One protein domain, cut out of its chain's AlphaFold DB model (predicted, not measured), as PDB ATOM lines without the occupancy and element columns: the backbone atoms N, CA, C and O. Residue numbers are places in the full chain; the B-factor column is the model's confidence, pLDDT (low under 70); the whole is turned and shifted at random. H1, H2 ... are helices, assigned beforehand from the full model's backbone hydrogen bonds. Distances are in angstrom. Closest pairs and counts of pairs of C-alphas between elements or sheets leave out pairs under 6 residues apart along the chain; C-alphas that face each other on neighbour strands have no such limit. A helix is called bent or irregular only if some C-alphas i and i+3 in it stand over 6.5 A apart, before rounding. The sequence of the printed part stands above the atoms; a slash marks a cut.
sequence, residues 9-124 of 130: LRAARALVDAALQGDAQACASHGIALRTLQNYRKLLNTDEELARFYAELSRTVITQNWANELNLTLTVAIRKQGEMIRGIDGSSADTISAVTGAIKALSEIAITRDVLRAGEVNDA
ATOM      1  N   LEU A   9      -6.586  96.973  22.681       87.44
ATOM      2  CA  LEU A   9      -6.665  95.514  22.649       87.44
ATOM      3  C   LEU A   9      -8.116  95.048  22.470       87.44
ATOM      4  O   LEU A   9      -8.398  94.177  21.644       87.44
ATOM      5  N   ARG A  10      -9.061  95.658  23.194       90.38
ATOM      6  CA  ARG A  10     -10.494  95.373  23.016       90.38
ATOM      7  C   ARG A  10     -10.977  95.759  21.616       90.38
ATOM      8  O   ARG A  10     -11.740  95.012  21.008       90.38
ATOM      9  N   ALA A  11     -10.525  96.897  21.091       91.38
ATOM     10  CA  ALA A  11     -10.848  97.325  19.732       91.38
ATOM     11  C   ALA A  11     -10.290  96.359  18.670       91.38
ATOM     12  O   ALA A  11     -11.015  96.008  17.739       91.38
ATOM     13  N   ALA A  12      -9.052  95.884  18.836       91.62
ATOM     14  CA  ALA A  12      -8.447  94.887  17.956       91.62
ATOM     15  C   ALA A  12      -9.230  93.565  17.954       91.62
ATOM     16  O   ALA A  12      -9.528  93.039  16.884       91.62
ATOM     17  N   ARG A  13      -9.647  93.065  19.127       89.81
ATOM     18  CA  ARG A  13     -10.484  91.855  19.232       89.81
ATOM     19  C   ARG A  13     -11.815  92.004  18.500       89.81
ATOM     20  O   ARG A  13     -12.180  91.125  17.732       89.81
ATOM     21  N   ALA A  14     -12.503  93.133  18.677       91.75
ATOM     22  CA  ALA A  14     -13.759  93.396  17.976       91.75
ATOM     23  C   ALA A  14     -13.590  93.430  16.444       91.75
ATOM     24  O   ALA A  14     -14.485  93.004  15.716       91.75
ATOM     25  N   LEU A  15     -12.449  93.922  15.951       90.88
ATOM     26  CA  LEU A  15     -12.126  93.938  14.522       90.88
ATOM     27  C   LEU A  15     -11.834  92.537  13.971       90.88
ATOM     28  O   LEU A  15     -12.324  92.214  12.890       90.88
ATOM     29  N   VAL A  16     -11.074  91.715  14.701       89.44
ATOM     30  CA  VAL A  16     -10.803  90.315  14.324       89.44
ATOM     31  C   VAL A  16     -12.098  89.515  14.286       89.44
ATOM     32  O   VAL A  16     -12.391  88.850  13.297       89.44
ATOM     33  N   ASP A  17     -12.930  89.662  15.310       86.44
ATOM     34  CA  ASP A  17     -14.239  89.028  15.366       86.44
ATOM     35  C   ASP A  17     -15.132  89.479  14.204       86.44
ATOM     36  O   ASP A  17     -15.767  88.654  13.555       86.44
ATOM     37  N   ALA A  18     -15.149  90.771  13.870       87.75
ATOM     38  CA  ALA A  18     -15.904  91.257  12.717       87.75
ATOM     39  C   ALA A  18     -15.424  90.648  11.391       87.75
ATOM     40  O   ALA A  18     -16.241  90.426  10.502       87.75
ATOM     41  N   ALA A  19     -14.128  90.352  11.257       83.12
ATOM     42  CA  ALA A  19     -13.587  89.686  10.075       83.12
ATOM     43  C   ALA A  19     -14.019  88.210   9.965       83.12
ATOM     44  O   ALA A  19     -14.098  87.694   8.854       83.12
ATOM     45  N   LEU A  20     -14.322  87.544  11.085       78.75
ATOM     46  CA  LEU A  20     -14.663  86.114  11.125       78.75
ATOM     47  C   LEU A  20     -16.169  85.846  11.038       78.75
ATOM     48  O   LEU A  20     -16.609  84.990  10.282       78.75
ATOM     49  N   GLN A  21     -16.961  86.573  11.825       82.81
ATOM     50  CA  GLN A  21     -18.408  86.347  11.985       82.81
ATOM     51  C   GLN A  21     -19.260  87.482  11.397       82.81
ATOM     52  O   GLN A  21     -20.489  87.422  11.423       82.81
ATOM     53  N   GLY A  22     -18.625  88.524  10.860       83.88
ATOM     54  CA  GLY A  22     -19.301  89.692  10.310       83.88
ATOM     55  C   GLY A  22     -19.643  90.765  11.349       83.88
ATOM     56  O   GLY A  22     -19.694  90.541  12.563       83.88
ATOM     57  N   ASP A  23     -19.897  91.973  10.846       87.00
ATOM     58  CA  ASP A  23     -20.012  93.194  11.649       87.00
ATOM     59  C   ASP A  23     -21.145  93.153  12.672       87.00
ATOM     60  O   ASP A  23     -20.961  93.586  13.809       87.00
ATOM     61  N   ALA A  24     -22.318  92.654  12.276       85.25
ATOM     62  CA  ALA A  24     -23.502  92.640  13.132       85.25
ATOM     63  C   ALA A  24     -23.279  91.771  14.378       85.25
ATOM     64  O   ALA A  24     -23.576  92.195  15.497       85.25
ATOM     65  N   GLN A  25     -22.695  90.588  14.185       84.25
ATOM     66  CA  GLN A  25     -22.429  89.647  15.264       84.25
ATOM     67  C   GLN A  25     -21.293  90.137  16.167       84.25
ATOM     68  O   GLN A  25     -21.429  90.119  17.387       84.25
ATOM     69  N   ALA A  26     -20.217  90.684  15.594       88.44
ATOM     70  CA  ALA A  26     -19.136  91.275  16.380       88.44
ATOM     71  C   ALA A  26     -19.594  92.491  17.204       88.44
ATOM     72  O   ALA A  26     -19.216  92.635  18.368       88.44
ATOM     73  N   CYS A  27     -20.454  93.347  16.644       91.50
ATOM     74  CA  CYS A  27     -21.038  94.474  17.371       91.50
ATOM     75  C   CYS A  27     -21.854  94.009  18.584       91.50
ATOM     76  O   CYS A  27     -21.693  94.559  19.675       91.50
ATOM     77  N   ALA A  28     -22.676  92.969  18.411       92.25
ATOM     78  CA  ALA A  28     -23.455  92.378  19.494       92.25
ATOM     79  C   ALA A  28     -22.552  91.776  20.586       92.25
ATOM     80  O   ALA A  28     -22.708  92.111  21.758       92.25
ATOM     81  N   SER A  29     -21.561  90.965  20.202       88.12
ATOM     82  CA  SER A  29     -20.655  90.280  21.137       88.12
ATOM     83  C   SER A  29     -19.797  91.238  21.964       88.12
ATOM     84  O   SER A  29     -19.515  90.976  23.131       88.12
ATOM     85  N   HIS A  30     -19.395  92.373  21.385       90.50
ATOM     86  CA  HIS A  30     -18.546  93.360  22.065       90.50
ATOM     87  C   HIS A  30     -19.326  94.510  22.708       90.50
ATOM     88  O   HIS A  30     -18.714  95.358  23.370       90.50
ATOM     89  N   GLY A  31     -20.650  94.548  22.530       92.31
ATOM     90  CA  GLY A  31     -21.521  95.616  23.024       92.31
ATOM     91  C   GLY A  31     -21.206  96.980  22.406       92.31
ATOM     92  O   GLY A  31     -21.242  97.994  23.102       92.31
ATOM     93  N   ILE A  32     -20.834  97.014  21.122       94.56
ATOM     94  CA  ILE A  32     -20.470  98.242  20.402       94.56
ATOM     95  C   ILE A  32     -21.419  98.504  19.233       94.56
ATOM     96  O   ILE A  32     -21.973  97.589  18.638       94.56
ATOM     97  N   ALA A  33     -21.583  99.774  18.866       94.44
ATOM     98  CA  ALA A  33     -22.335 100.147  17.673       94.44
ATOM     99  C   ALA A  33     -21.502  99.944  16.395       94.44
ATOM    100  O   ALA A  33     -20.282 100.133  16.403       94.44
ATOM    101  N   LEU A  34     -22.173  99.705  15.263       93.19
ATOM    102  CA  LEU A  34     -21.531  99.579  13.946       93.19
ATOM    103  C   LEU A  34     -20.647 100.788  13.603       93.19
ATOM    104  O   LEU A  34     -19.537 100.640  13.098       93.19
ATOM    105  N   ARG A  35     -21.105 101.998  13.944       92.75
ATOM    106  CA  ARG A  35     -20.334 103.236  13.763       92.75
ATOM    107  C   ARG A  35     -19.003 103.207  14.523       92.75
ATOM    108  O   ARG A  35     -17.997 103.698  14.018       92.75
ATOM    109  N   THR A  36     -18.984 102.624  15.720       93.25
ATOM    110  CA  THR A  36     -17.770 102.474  16.533       93.25
ATOM    111  C   THR A  36     -16.798 101.497  15.879       93.25
ATOM    112  O   THR A  36     -15.620 101.819  15.742       93.25
ATOM    113  N   LEU A  37     -17.294 100.358  15.389       92.06
ATOM    114  CA  LEU A  37     -16.486  99.381  14.654       92.06
ATOM    115  C   LEU A  37     -15.876  99.991  13.376       92.06
ATOM    116  O   LEU A  37     -14.684  99.840  13.113       92.06
ATOM    117  N   GLN A  38     -16.658 100.757  12.614       92.12
ATOM    118  CA  GLN A  38     -16.171 101.479  11.433       92.12
ATOM    119  C   GLN A  38     -15.102 102.523  11.782       92.12
ATOM    120  O   GLN A  38     -14.130 102.684  11.044       92.12
ATOM    121  N   ASN A  39     -15.243 103.220  12.909       92.38
ATOM    122  CA  ASN A  39     -14.209 104.136  13.384       92.38
ATOM    123  C   ASN A  39     -12.927 103.391  13.766       92.38
ATOM    124  O   ASN A  39     -11.841 103.869  13.449       92.38
ATOM    125  N   TYR A  40     -13.026 102.213  14.387       92.69
ATOM    126  CA  TYR A  40     -11.851 101.386  14.673       92.69
ATOM    127  C   TYR A  40     -11.121 100.986  13.390       92.69
ATOM    128  O   TYR A  40      -9.900 101.106  13.344       92.69
ATOM    129  N   ARG A  41     -11.853 100.626  12.325       92.81
ATOM    130  CA  ARG A  41     -11.260 100.342  11.006       92.81
ATOM    131  C   ARG A  41     -10.499 101.529  10.434       92.81
ATOM    132  O   ARG A  41      -9.396 101.359   9.939       92.81
ATOM    133  N   LYS A  42     -11.067 102.734  10.520       90.75
ATOM    134  CA  LYS A  42     -10.383 103.955  10.061       90.75
ATOM    135  C   LYS A  42      -9.097 104.208  10.845       90.75
ATOM    136  O   LYS A  42      -8.099 104.616  10.262       90.75
ATOM    137  N   LEU A  43      -9.127 103.937  12.149       89.19
ATOM    138  CA  LEU A  43      -7.998 104.149  13.049       89.19
ATOM    139  C   LEU A  43      -6.863 103.138  12.853       89.19
ATOM    140  O   LEU A  43      -5.751 103.454  13.248       89.19
ATOM    141  N   LEU A  44      -7.085 101.985  12.208       86.81
ATOM    142  CA  LEU A  44      -5.997 101.052  11.875       86.81
ATOM    143  C   LEU A  44      -4.896 101.697  11.022       86.81
ATOM    144  O   LEU A  44      -3.745 101.299  11.119       86.81
ATOM    145  N   ASN A  45      -5.238 102.701  10.213       82.19
ATOM    146  CA  ASN A  45      -4.269 103.378   9.348       82.19
ATOM    147  C   ASN A  45      -3.444 104.448  10.078       82.19
ATOM    148  O   ASN A  45      -2.487 104.965   9.513       82.19
ATOM    149  N   THR A  46      -3.848 104.841  11.288       84.94
ATOM    150  CA  THR A  46      -3.279 106.001  11.994       84.94
ATOM    151  C   THR A  46      -2.820 105.688  13.415       84.94
ATOM    152  O   THR A  46      -2.063 106.460  13.987       84.94
ATOM    153  N   ASP A  47      -3.313 104.603  14.013       89.00
ATOM    154  CA  ASP A  47      -2.965 104.145  15.358       89.00
ATOM    155  C   ASP A  47      -2.135 102.857  15.245       89.00
ATOM    156  O   ASP A  47      -2.674 101.763  15.054       89.00
ATOM    157  N   GLU A  48      -0.813 103.011  15.342       87.50
ATOM    158  CA  GLU A  48       0.161 101.919  15.217       87.50
ATOM    159  C   GLU A  48      -0.016 100.838  16.291       87.50
ATOM    160  O   GLU A  48       0.182  99.653  16.018       87.50
ATOM    161  N   GLU A  49      -0.428 101.213  17.505       90.25
ATOM    162  CA  GLU A  49      -0.638 100.266  18.603       90.25
ATOM    163  C   GLU A  49      -1.861  99.385  18.320       90.25
ATOM    164  O   GLU A  49      -1.793  98.159  18.442       90.25
ATOM    165  N   LEU A  50      -2.967  99.989  17.868       89.12
ATOM    166  CA  LEU A  50      -4.135  99.230  17.421       89.12
ATOM    167  C   LEU A  50      -3.789  98.316  16.239       89.12
ATOM    168  O   LEU A  50      -4.196  97.151  16.233       89.12
ATOM    169  N   ALA A  51      -3.070  98.836  15.243       87.50
ATOM    170  CA  ALA A  51      -2.683  98.077  14.059       87.50
ATOM    171  C   ALA A  51      -1.835  96.855  14.428       87.50
ATOM    172  O   ALA A  51      -2.100  95.753  13.943       87.50
ATOM    173  N   ARG A  52      -0.879  97.025  15.349       89.06
ATOM    174  CA  ARG A  52      -0.050  95.936  15.867       89.06
ATOM    175  C   ARG A  52      -0.887  94.865  16.564       89.06
ATOM    176  O   ARG A  52      -0.768  93.695  16.206       89.06
ATOM    177  N   PHE A  53      -1.763  95.243  17.500       90.75
ATOM    178  CA  PHE A  53      -2.622  94.273  18.191       90.75
ATOM    179  C   PHE A  53      -3.569  93.547  17.237       90.75
ATOM    180  O   PHE A  53      -3.790  92.345  17.377       90.75
ATOM    181  N   TYR A  54      -4.121  94.259  16.253       89.62
ATOM    182  CA  TYR A  54      -4.970  93.654  15.235       89.62
ATOM    183  C   TYR A  54      -4.197  92.653  14.374       89.62
ATOM    184  O   TYR A  54      -4.694  91.550  14.154       89.62
ATOM    185  N   ALA A  55      -2.991  92.996  13.915       85.62
ATOM    186  CA  ALA A  55      -2.163  92.104  13.109       85.62
ATOM    187  C   ALA A  55      -1.764  90.836  13.880       85.62
ATOM    188  O   ALA A  55      -1.875  89.732  13.346       85.62
ATOM    189  N   GLU A  56      -1.364  90.984  15.144       86.31
ATOM    190  CA  GLU A  56      -0.986  89.867  16.012       86.31
ATOM    191  C   GLU A  56      -2.167  88.916  16.252       86.31
ATOM    192  O   GLU A  56      -2.074  87.723  15.955       86.31
ATOM    193  N   LEU A  57      -3.317  89.450  16.677       85.56
ATOM    194  CA  LEU A  57      -4.524  88.651  16.908       85.56
ATOM    195  C   LEU A  57      -5.054  88.017  15.616       85.56
ATOM    196  O   LEU A  57      -5.422  86.843  15.619       85.56
ATOM    197  N   SER A  58      -5.057  88.756  14.501       82.75
ATOM    198  CA  SER A  58      -5.475  88.225  13.197       82.75
ATOM    199  C   SER A  58      -4.601  87.049  12.787       82.75
ATOM    200  O   SER A  58      -5.122  86.018  12.368       82.75
ATOM    201  N   ARG A  59      -3.276  87.156  12.952       78.06
ATOM    202  CA  ARG A  59      -2.344  86.077  12.619       78.06
ATOM    203  C   ARG A  59      -2.623  84.830  13.451       78.06
ATOM    204  O   ARG A  59      -2.685  83.743  12.877       78.06
ATOM    205  N   THR A  60      -2.841  84.969  14.760       73.75
ATOM    206  CA  THR A  60      -3.156  83.839  15.649       73.75
ATOM    207  C   THR A  60      -4.459  83.154  15.252       73.75
ATOM    208  O   THR A  60      -4.503  81.928  15.158       73.75
ATOM    209  N   VAL A  61      -5.515  83.921  14.974       69.94
ATOM    210  CA  VAL A  61      -6.818  83.329  14.649       69.94
ATOM    211  C   VAL A  61      -6.822  82.710  13.250       69.94
ATOM    212  O   VAL A  61      -7.318  81.600  13.080       69.94
ATOM    213  N   ILE A  62      -6.184  83.346  12.266       67.12
ATOM    214  CA  ILE A  62      -6.034  82.784  10.915       67.12
ATOM    215  C   ILE A  62      -5.191  81.500  10.943       67.12
ATOM    216  O   ILE A  62      -5.515  80.538  10.252       67.12
ATOM    217  N   THR A  63      -4.128  81.430  11.749       65.94
ATOM    218  CA  THR A  63      -3.323  80.198  11.834       65.94
ATOM    219  C   THR A  63      -4.039  79.078  12.586       65.94
ATOM    220  O   THR A  63      -4.059  77.948  12.085       65.94
ATOM    221  N   GLN A  64      -4.648  79.367  13.740       62.81
ATOM    222  CA  GLN A  64      -5.255  78.346  14.600       62.81
ATOM    223  C   GLN A  64      -6.657  77.908  14.157       62.81
ATOM    224  O   GLN A  64      -6.962  76.719  14.230       62.81
ATOM    225  N   ASN A  65      -7.505  78.818  13.672       64.06
ATOM    226  CA  ASN A  65      -8.907  78.494  13.398       64.06
ATOM    227  C   ASN A  65      -9.133  77.953  11.978       64.06
ATOM    228  O   ASN A  65      -9.906  77.016  11.800       64.06
ATOM    229  N   TRP A  66      -8.369  78.425  10.984       62.56
ATOM    230  CA  TRP A  66      -8.453  77.913   9.607       62.56
ATOM    231  C   TRP A  66      -8.252  76.401   9.549       62.56
ATOM    232  O   TRP A  66      -8.956  75.712   8.821       62.56
ATOM    233  N   ALA A  67      -7.246  75.866  10.256       63.28
ATOM    234  CA  ALA A  67      -6.907  74.443  10.160       63.28
ATOM    235  C   ALA A  67      -8.093  73.572  10.591       63.28
ATOM    236  O   ALA A  67      -8.426  72.586   9.935       63.28
ATOM    237  N   ASN A  68      -8.753  73.992  11.666       65.19
ATOM    238  CA  ASN A  68      -9.919  73.316  12.201       65.19
ATOM    239  C   ASN A  68     -11.136  73.493  11.287       65.19
ATOM    240  O   ASN A  68     -11.819  72.512  11.005       65.19
ATOM    241  N   GLU A  69     -11.377  74.697  10.761       66.94
ATOM    242  CA  GLU A  69     -12.480  74.963   9.830       66.94
ATOM    243  C   GLU A  69     -12.325  74.223   8.496       66.94
ATOM    244  O   GLU A  69     -13.298  73.660   7.989       66.94
ATOM    245  N   LEU A  70     -11.108  74.142   7.952       67.31
ATOM    246  CA  LEU A  70     -10.805  73.381   6.740       67.31
ATOM    247  C   LEU A  70     -11.039  71.883   6.962       67.31
ATOM    248  O   LEU A  70     -11.718  71.247   6.159       67.31
ATOM    249  N   ASN A  71     -10.541  71.329   8.072       66.56
ATOM    250  CA  ASN A  71     -10.747  69.921   8.419       66.56
ATOM    251  C   ASN A  71     -12.230  69.590   8.637       66.56
ATOM    252  O   ASN A  71     -12.713  68.554   8.168       66.56
ATOM    253  N   LEU A  72     -12.974  70.473   9.309       71.81
ATOM    254  CA  LEU A  72     -14.417  70.332   9.493       71.81
ATOM    255  C   LEU A  72     -15.141  70.358   8.139       71.81
ATOM    256  O   LEU A  72     -15.947  69.473   7.852       71.81
ATOM    257  N   THR A  73     -14.813  71.330   7.287       70.75
ATOM    258  CA  THR A  73     -15.413  71.502   5.957       70.75
ATOM    259  C   THR A  73     -15.142  70.295   5.061       70.75
ATOM    260  O   THR A  73     -16.075  69.756   4.465       70.75
ATOM    261  N   LEU A  74     -13.898  69.809   5.025       67.19
ATOM    262  CA  LEU A  74     -13.514  68.586   4.316       67.19
ATOM    263  C   LEU A  74     -14.301  67.374   4.823       67.19
ATOM    264  O   LEU A  74     -14.853  66.618   4.027       67.19
ATOM    265  N   THR A  75     -14.421  67.216   6.142       72.81
ATOM    266  CA  THR A  75     -15.173  66.107   6.750       72.81
ATOM    267  C   THR A  75     -16.650  66.142   6.354       72.81
ATOM    268  O   THR A  75     -17.224  65.108   6.004       72.81
ATOM    269  N   VAL A  76     -17.278  67.321   6.380       74.69
ATOM    270  CA  VAL A  76     -18.679  67.505   5.968       74.69
ATOM    271  C   VAL A  76     -18.854  67.218   4.475       74.69
ATOM    272  O   VAL A  76     -19.797  66.521   4.099       74.69
ATOM    273  N   ALA A  77     -17.939  67.698   3.629       66.50
ATOM    274  CA  ALA A  77     -17.968  67.452   2.189       66.50
ATOM    275  C   ALA A  77     -17.833  65.955   1.857       66.50
ATOM    276  O   ALA A  77     -18.639  65.427   1.093       66.50
ATOM    277  N   ILE A  78     -16.889  65.250   2.496       71.69
ATOM    278  CA  ILE A  78     -16.695  63.798   2.338       71.69
ATOM    279  C   ILE A  78     -17.955  63.030   2.750       71.69
ATOM    280  O   ILE A  78     -18.384  62.120   2.039       71.69
ATOM    281  N   ARG A  79     -18.581  63.396   3.878       72.19
ATOM    282  CA  ARG A  79     -19.819  62.747   4.340       72.19
ATOM    283  C   ARG A  79     -20.965  62.946   3.356       72.19
ATOM    284  O   ARG A  79     -21.579  61.959   2.963       72.19
ATOM    285  N   LYS A  80     -21.195  64.182   2.898       66.75
ATOM    286  CA  LYS A  80     -22.208  64.471   1.872       66.75
ATOM    287  C   LYS A  80     -21.946  63.698   0.583       66.75
ATOM    288  O   LYS A  80     -22.880  63.155   0.004       66.75
ATOM    289  N   GLN A  81     -20.690  63.601   0.144       66.12
ATOM    290  CA  GLN A  81     -20.336  62.787  -1.019       66.12
ATOM    291  C   GLN A  81     -20.670  61.306  -0.803       66.12
ATOM    292  O   GLN A  81     -21.267  60.684  -1.678       66.12
ATOM    293  N   GLY A  82     -20.348  60.752   0.367       67.44
ATOM    294  CA  GLY A  82     -20.714  59.384   0.728       67.44
ATOM    295  C   GLY A  82     -22.228  59.148   0.741       67.44
ATOM    296  O   GLY A  82     -22.682  58.106   0.279       67.44
ATOM    297  N   GLU A  83     -23.014  60.113   1.218       72.38
ATOM    298  CA  GLU A  83     -24.482  60.060   1.189       72.38
ATOM    299  C   GLU A  83     -25.031  60.096  -0.241       72.38
ATOM    300  O   GLU A  83     -25.868  59.265  -0.584       72.38
ATOM    301  N   MET A  84     -24.519  60.980  -1.102       64.94
ATOM    302  CA  MET A  84     -24.926  61.052  -2.512       64.94
ATOM    303  C   MET A  84     -24.587  59.773  -3.286       64.94
ATOM    304  O   MET A  84     -25.391  59.309  -4.091       64.94
ATOM    305  N   ILE A  85     -23.430  59.163  -3.005       65.56
ATOM    306  CA  ILE A  85     -23.021  57.880  -3.596       65.56
ATOM    307  C   ILE A  85     -23.861  56.713  -3.050       65.56
ATOM    308  O   ILE A  85     -24.104  55.743  -3.756       65.56
ATOM    309  N   ARG A  86     -24.322  56.757  -1.796       66.25
ATOM    310  CA  ARG A  86     -25.179  55.694  -1.235       66.25
ATOM    311  C   ARG A  86     -26.646  55.843  -1.639       66.25
ATOM    312  O   ARG A  86     -27.331  54.839  -1.771       66.25
ATOM    313  N   GLY A  87     -27.113  57.070  -1.869       61.00
ATOM    314  CA  GLY A  87     -28.457  57.400  -2.355       61.00
ATOM    315  C   GLY A  87     -28.599  57.337  -3.881       61.00
ATOM    316  O   GLY A  87     -29.332  58.141  -4.455       61.00
ATOM    317  N   ILE A  88     -27.879  56.427  -4.547       55.22
ATOM    318  CA  ILE A  88     -27.742  56.339  -6.015       55.22
ATOM    319  C   ILE A  88     -29.049  56.038  -6.777       55.22
ATOM    320  O   ILE A  88     -29.050  56.096  -8.002       55.22
ATOM    321  N   ASP A  89     -30.193  55.879  -6.110       55.53
ATOM    322  CA  ASP A  89     -31.497  55.824  -6.794       55.53
ATOM    323  C   ASP A  89     -31.895  57.145  -7.499       55.53
ATOM    324  O   ASP A  89     -32.898  57.176  -8.211       55.53
ATOM    325  N   GLY A  90     -31.122  58.238  -7.368       54.72
ATOM    326  CA  GLY A  90     -31.426  59.497  -8.071       54.72
ATOM    327  C   GLY A  90     -30.292  60.510  -8.283       54.72
ATOM    328  O   GLY A  90     -30.565  61.616  -8.748       54.72
ATOM    329  N   SER A  91     -29.032  60.196  -7.960       60.88
ATOM    330  CA  SER A  91     -27.928  61.158  -8.145       60.88
ATOM    331  C   SER A  91     -27.337  61.065  -9.553       60.88
ATOM    332  O   SER A  91     -26.787  60.036  -9.937       60.88
ATOM    333  N   SER A  92     -27.427  62.151 -10.327       67.56
ATOM    334  CA  SER A  92     -26.838  62.214 -11.671       67.56
ATOM    335  C   SER A  92     -25.303  62.168 -11.618       67.56
ATOM    336  O   SER A  92     -24.686  62.646 -10.659       67.56
ATOM    337  N   ALA A  93     -24.672  61.630 -12.668       69.38
ATOM    338  CA  ALA A  93     -23.211  61.596 -12.804       69.38
ATOM    339  C   ALA A  93     -22.573  62.995 -12.656       69.38
ATOM    340  O   ALA A  93     -21.487  63.126 -12.085       69.38
ATOM    341  N   ASP A  94     -23.287  64.040 -13.079       69.06
ATOM    342  CA  ASP A  94     -22.857  65.436 -12.969       69.06
ATOM    343  C   ASP A  94     -22.741  65.894 -11.510       69.06
ATOM    344  O   ASP A  94     -21.769  66.555 -11.138       69.06
ATOM    345  N   THR A  95     -23.680  65.494 -10.645       66.56
ATOM    346  CA  THR A  95     -23.645  65.820  -9.210       66.56
ATOM    347  C   THR A  95     -22.453  65.159  -8.518       66.56
ATOM    348  O   THR A  95     -21.759  65.798  -7.729       66.56
ATOM    349  N   ILE A  96     -22.165  63.899  -8.851       69.44
ATOM    350  CA  ILE A  96     -21.018  63.167  -8.295       69.44
ATOM    351  C   ILE A  96     -19.696  63.808  -8.747       69.44
ATOM    352  O   ILE A  96     -18.779  63.984  -7.936       69.44
ATOM    353  N   SER A  97     -19.608  64.202 -10.020       74.12
ATOM    354  CA  SER A  97     -18.434  64.870 -10.592       74.12
ATOM    355  C   SER A  97     -18.175  66.232  -9.936       74.12
ATOM    356  O   SER A  97     -17.058  66.497  -9.486       74.12
ATOM    357  N   ALA A  98     -19.212  67.061  -9.778       67.81
ATOM    358  CA  ALA A  98     -19.100  68.383  -9.158       67.81
ATOM    359  C   ALA A  98     -18.581  68.312  -7.712       67.81
ATOM    360  O   ALA A  98     -17.711  69.088  -7.311       67.81
ATOM    361  N   VAL A  99     -19.072  67.346  -6.933       66.88
ATOM    362  CA  VAL A  99     -18.673  67.165  -5.530       66.88
ATOM    363  C   VAL A  99     -17.246  66.628  -5.436       66.88
ATOM    364  O   VAL A  99     -16.453  67.138  -4.648       66.88
ATOM    365  N   THR A 100     -16.880  65.680  -6.301       75.44
ATOM    366  CA  THR A 100     -15.499  65.180  -6.403       75.44
ATOM    367  C   THR A 100     -14.522  66.305  -6.755       75.44
ATOM    368  O   THR A 100     -13.448  66.400  -6.160       75.44
ATOM    369  N   GLY A 101     -14.905  67.197  -7.675       72.25
ATOM    370  CA  GLY A 101     -14.127  68.388  -8.018       72.25
ATOM    371  C   GLY A 101     -13.933  69.331  -6.828       72.25
ATOM    372  O   GLY A 101     -12.818  69.788  -6.585       72.25
ATOM    373  N   ALA A 102     -14.986  69.560  -6.039       66.38
ATOM    374  CA  ALA A 102     -14.904  70.374  -4.828       66.38
ATOM    375  C   ALA A 102     -13.976  69.756  -3.765       66.38
ATOM    376  O   ALA A 102     -13.172  70.475  -3.174       66.38
ATOM    377  N   ILE A 103     -14.031  68.433  -3.551       72.00
ATOM    378  CA  ILE A 103     -13.106  67.747  -2.633       72.00
ATOM    379  C   ILE A 103     -11.666  67.904  -3.112       72.00
ATOM    380  O   ILE A 103     -10.804  68.277  -2.320       72.00
ATOM    381  N   LYS A 104     -11.407  67.670  -4.402       75.69
ATOM    382  CA  LYS A 104     -10.063  67.792  -4.968       75.69
ATOM    383  C   LYS A 104      -9.491  69.197  -4.766       75.69
ATOM    384  O   LYS A 104      -8.373  69.321  -4.279       75.69
ATOM    385  N   ALA A 105     -10.277  70.238  -5.049       68.81
ATOM    386  CA  ALA A 105      -9.861  71.624  -4.841       68.81
ATOM    387  C   ALA A 105      -9.532  71.920  -3.367       68.81
ATOM    388  O   ALA A 105      -8.517  72.543  -3.066       68.81
ATOM    389  N   LEU A 106     -10.350  71.434  -2.425       64.94
ATOM    390  CA  LEU A 106     -10.084  71.604  -0.993       64.94
ATOM    391  C   LEU A 106      -8.835  70.830  -0.532       64.94
ATOM    392  O   LEU A 106      -8.076  71.339   0.293       64.94
ATOM    393  N   SER A 107      -8.594  69.629  -1.068       70.31
ATOM    394  CA  SER A 107      -7.372  68.857  -0.807       70.31
ATOM    395  C   SER A 107      -6.123  69.550  -1.352       70.31
ATOM    396  O   SER A 107      -5.110  69.598  -0.662       70.31
ATOM    397  N   GLU A 108      -6.192  70.125  -2.553       75.88
ATOM    398  CA  GLU A 108      -5.093  70.901  -3.140       75.88
ATOM    399  C   GLU A 108      -4.764  72.127  -2.279       75.88
ATOM    400  O   GLU A 108      -3.601  72.338  -1.938       75.88
ATOM    401  N   ILE A 109      -5.780  72.869  -1.821       66.75
ATOM    402  CA  ILE A 109      -5.606  74.003  -0.897       66.75
ATOM    403  C   ILE A 109      -4.936  73.562   0.416       66.75
ATOM    404  O   ILE A 109      -4.057  74.263   0.925       66.75
ATOM    405  N   ALA A 110      -5.321  72.405   0.967       66.00
ATOM    406  CA  ALA A 110      -4.714  71.859   2.180       66.00
ATOM    407  C   ALA A 110      -3.222  71.537   1.982       66.00
ATOM    408  O   ALA A 110      -2.391  71.973   2.777       66.00
ATOM    409  N   ILE A 111      -2.880  70.852   0.885       69.69
ATOM    410  CA  ILE A 111      -1.497  70.484   0.545       69.69
ATOM    411  C   ILE A 111      -0.637  71.732   0.327       69.69
ATOM    412  O   ILE A 111       0.453  71.834   0.888       69.69
ATOM    413  N   THR A 112      -1.118  72.708  -0.454       65.06
ATOM    414  CA  THR A 112      -0.389  73.963  -0.693       65.06
ATOM    415  C   THR A 112      -0.086  74.688   0.615       65.06
ATOM    416  O   THR A 112       1.006  75.230   0.784       65.06
ATOM    417  N   ARG A 113      -1.013  74.667   1.574       63.91
ATOM    418  CA  ARG A 113      -0.798  75.279   2.885       63.91
ATOM    419  C   ARG A 113       0.249  74.544   3.719       63.91
ATOM    420  O   ARG A 113       1.078  75.209   4.333       63.91
ATOM    421  N   ASP A 114       0.221  73.214   3.750       65.06
ATOM    422  CA  ASP A 114       1.219  72.429   4.487       65.06
ATOM    423  C   ASP A 114       2.629  72.670   3.937       65.06
ATOM    424  O   ASP A 114       3.572  72.833   4.711       65.06
ATOM    425  N   VAL A 115       2.763  72.804   2.614       64.56
ATOM    426  CA  VAL A 115       4.025  73.178   1.957       64.56
ATOM    427  C   VAL A 115       4.474  74.588   2.353       64.56
ATOM    428  O   VAL A 115       5.637  74.771   2.707       64.56
ATOM    429  N   LEU A 116       3.578  75.581   2.347       56.72
ATOM    430  CA  LEU A 116       3.911  76.950   2.771       56.72
ATOM    431  C   LEU A 116       4.332  77.008   4.247       56.72
ATOM    432  O   LEU A 116       5.318  77.660   4.581       56.72
ATOM    433  N   ARG A 117       3.644  76.264   5.119       57.38
ATOM    434  CA  ARG A 117       3.988  76.162   6.542       57.38
ATOM    435  C   ARG A 117       5.329  75.457   6.760       57.38
ATOM    436  O   ARG A 117       6.081  75.856   7.641       57.38
ATOM    437  N   ALA A 118       5.631  74.418   5.982       56.59
ATOM    438  CA  ALA A 118       6.930  73.749   6.020       56.59
ATOM    439  C   ALA A 118       8.066  74.670   5.532       56.59
ATOM    440  O   ALA A 118       9.171  74.604   6.065       56.59
ATOM    441  N   GLY A 119       7.783  75.563   4.576       50.81
ATOM    442  CA  GLY A 119       8.714  76.599   4.119       50.81
ATOM    443  C   GLY A 119       9.023  77.662   5.180       50.81
ATOM    444  O   GLY A 119      10.186  78.003   5.365       50.81
ATOM    445  N   GLU A 120       8.020  78.128   5.936       49.94
ATOM    446  CA  GLU A 120       8.208  79.119   7.018       49.94
ATOM    447  C   GLU A 120       9.071  78.601   8.188       49.94
ATOM    448  O   GLU A 120       9.720  79.394   8.863       49.94
ATOM    449  N   VAL A 121       9.106  77.285   8.442       49.53
ATOM    450  CA  VAL A 121       9.940  76.693   9.511       49.53
ATOM    451  C   VAL A 121      11.416  76.593   9.098       49.53
ATOM    452  O   VAL A 121      12.286  76.660   9.962       49.53
ATOM    453  N   ASN A 122      11.711  76.482   7.799       46.19
ATOM    454  CA  ASN A 122      13.085  76.376   7.298       46.19
ATOM    455  C   ASN A 122      13.791  77.731   7.117       46.19
ATOM    456  O   ASN A 122      15.015  77.764   7.132       46.19
ATOM    457  N   ASP A 123      13.056  78.836   6.978       48.75
ATOM    458  CA  ASP A 123      13.641  80.178   6.786       48.75
ATOM    459  C   ASP A 123      14.060  80.854   8.114       48.75
ATOM    460  O   ASP A 123      14.808  81.825   8.130       48.75
ATOM    461  N   ALA A 124      13.624  80.320   9.262       49.25
ATOM    462  CA  ALA A 124      13.959  80.840  10.594       49.25
ATOM    463  C   ALA A 124      15.217  80.200  11.225       49.25
ATOM    464  O   ALA A 124      15.474  80.408  12.412       49.25
TER     465      ALA A 124
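Overview. This is residues 9 to 124 of the 130 residues of an uncharacterized protein of Deinococcus indicus (UniProt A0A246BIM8). One long helix, H4, makes the longest axis; three short helices, H1, H2 and H3, form a small head at its first end, and H5 folds back from its far end as the second arm of a narrow V. H1 packs on H4, H2 and H3 pack on H1, and the end of H5 sticks out free at residues 118 to 124. The printed part has 116 residues with five named helices, in the order H1, H2, H3, H4, H5, and no named strand; the class is all helix. The whole is only just loose, close to extended, with a radius of gyration of the C-alphas of 19.8 A, and its flat outline spans 58 by 41 by 18 A.

Along the chain. H4, residues 48 to 86, is 55.2 A long from C-alpha 48 at (0.161, 101.919, 15.217) to C-alpha 86 at (-25.179, 55.694, -1.235). It has a kink of 30 degrees near residue 64, and it is neither bent nor irregular, but only just: C-alphas 64 and 67 are 6.1 A apart. H5, residues 93 to 122, is 44.0 A long and ends with C-alpha 122 at (13.085, 76.376, 7.298). H1 is residues 9 to 21, 18.3 A long, with C-alpha 9 at (-6.665, 95.514, 22.649). H2 is residues 23 to 30, 10.5 A long, and H3 is residues 34 to 43, 14.3 A long.

Arrangement. H1 is the hub, touching H2, H3 and H4. It touches H4 at residues 50 to 58 of H4 alone, at a shallow tilt of 24 degrees, the same way; the closest C-alphas are those of Ala 12 and Tyr 54, 4.6 A apart. H1 and H2 form a helical hairpin at a steep tilt of 42 degrees, with Ala 18 and Ala 26 closest, their C-alphas 4.9 A apart. H1 touches H3 at a steep tilt of 67 degrees, opposite ways, with the closest C-alphas, those of Ala 11 and Tyr 40, 6.6 A apart. H2 and H3 touch about perpendicular, at 87 degrees, with the C-alphas of Cys 27 and Leu 34 closest at 6.2 A. H3 and H4 are close but not clearly touching, with the closest C-alphas, those of Leu 43 and Leu 50, 7.6 A apart. H4 and H5 form a helical hairpin and touch through residues 70 to 85 and 96 to 110 alone, at a tilt of 36 degrees, only just steep; the C-alphas of Gln 81 and Val 99 are closest, 6.5 A apart. H5 is apart from H1, H2 and H3, and H2 is apart from H4. In H1, H2 and H3 every O i to N i+4 pair is within hydrogen-bond range; in H4 it is 32 of 35 and in H5 25 of 26.

Size, cuts and confidence. The two C-alphas farthest apart, those of Thr 46 and Asp 89, are 60.6 A apart. The printed part has no cut; the link from H4 to H5 is short, and the other three are tight. The mean pLDDT of the printed part is 75.5, with 50 residues under 70, among them residues 61 to 71, 84 to 96 and 109 to 124.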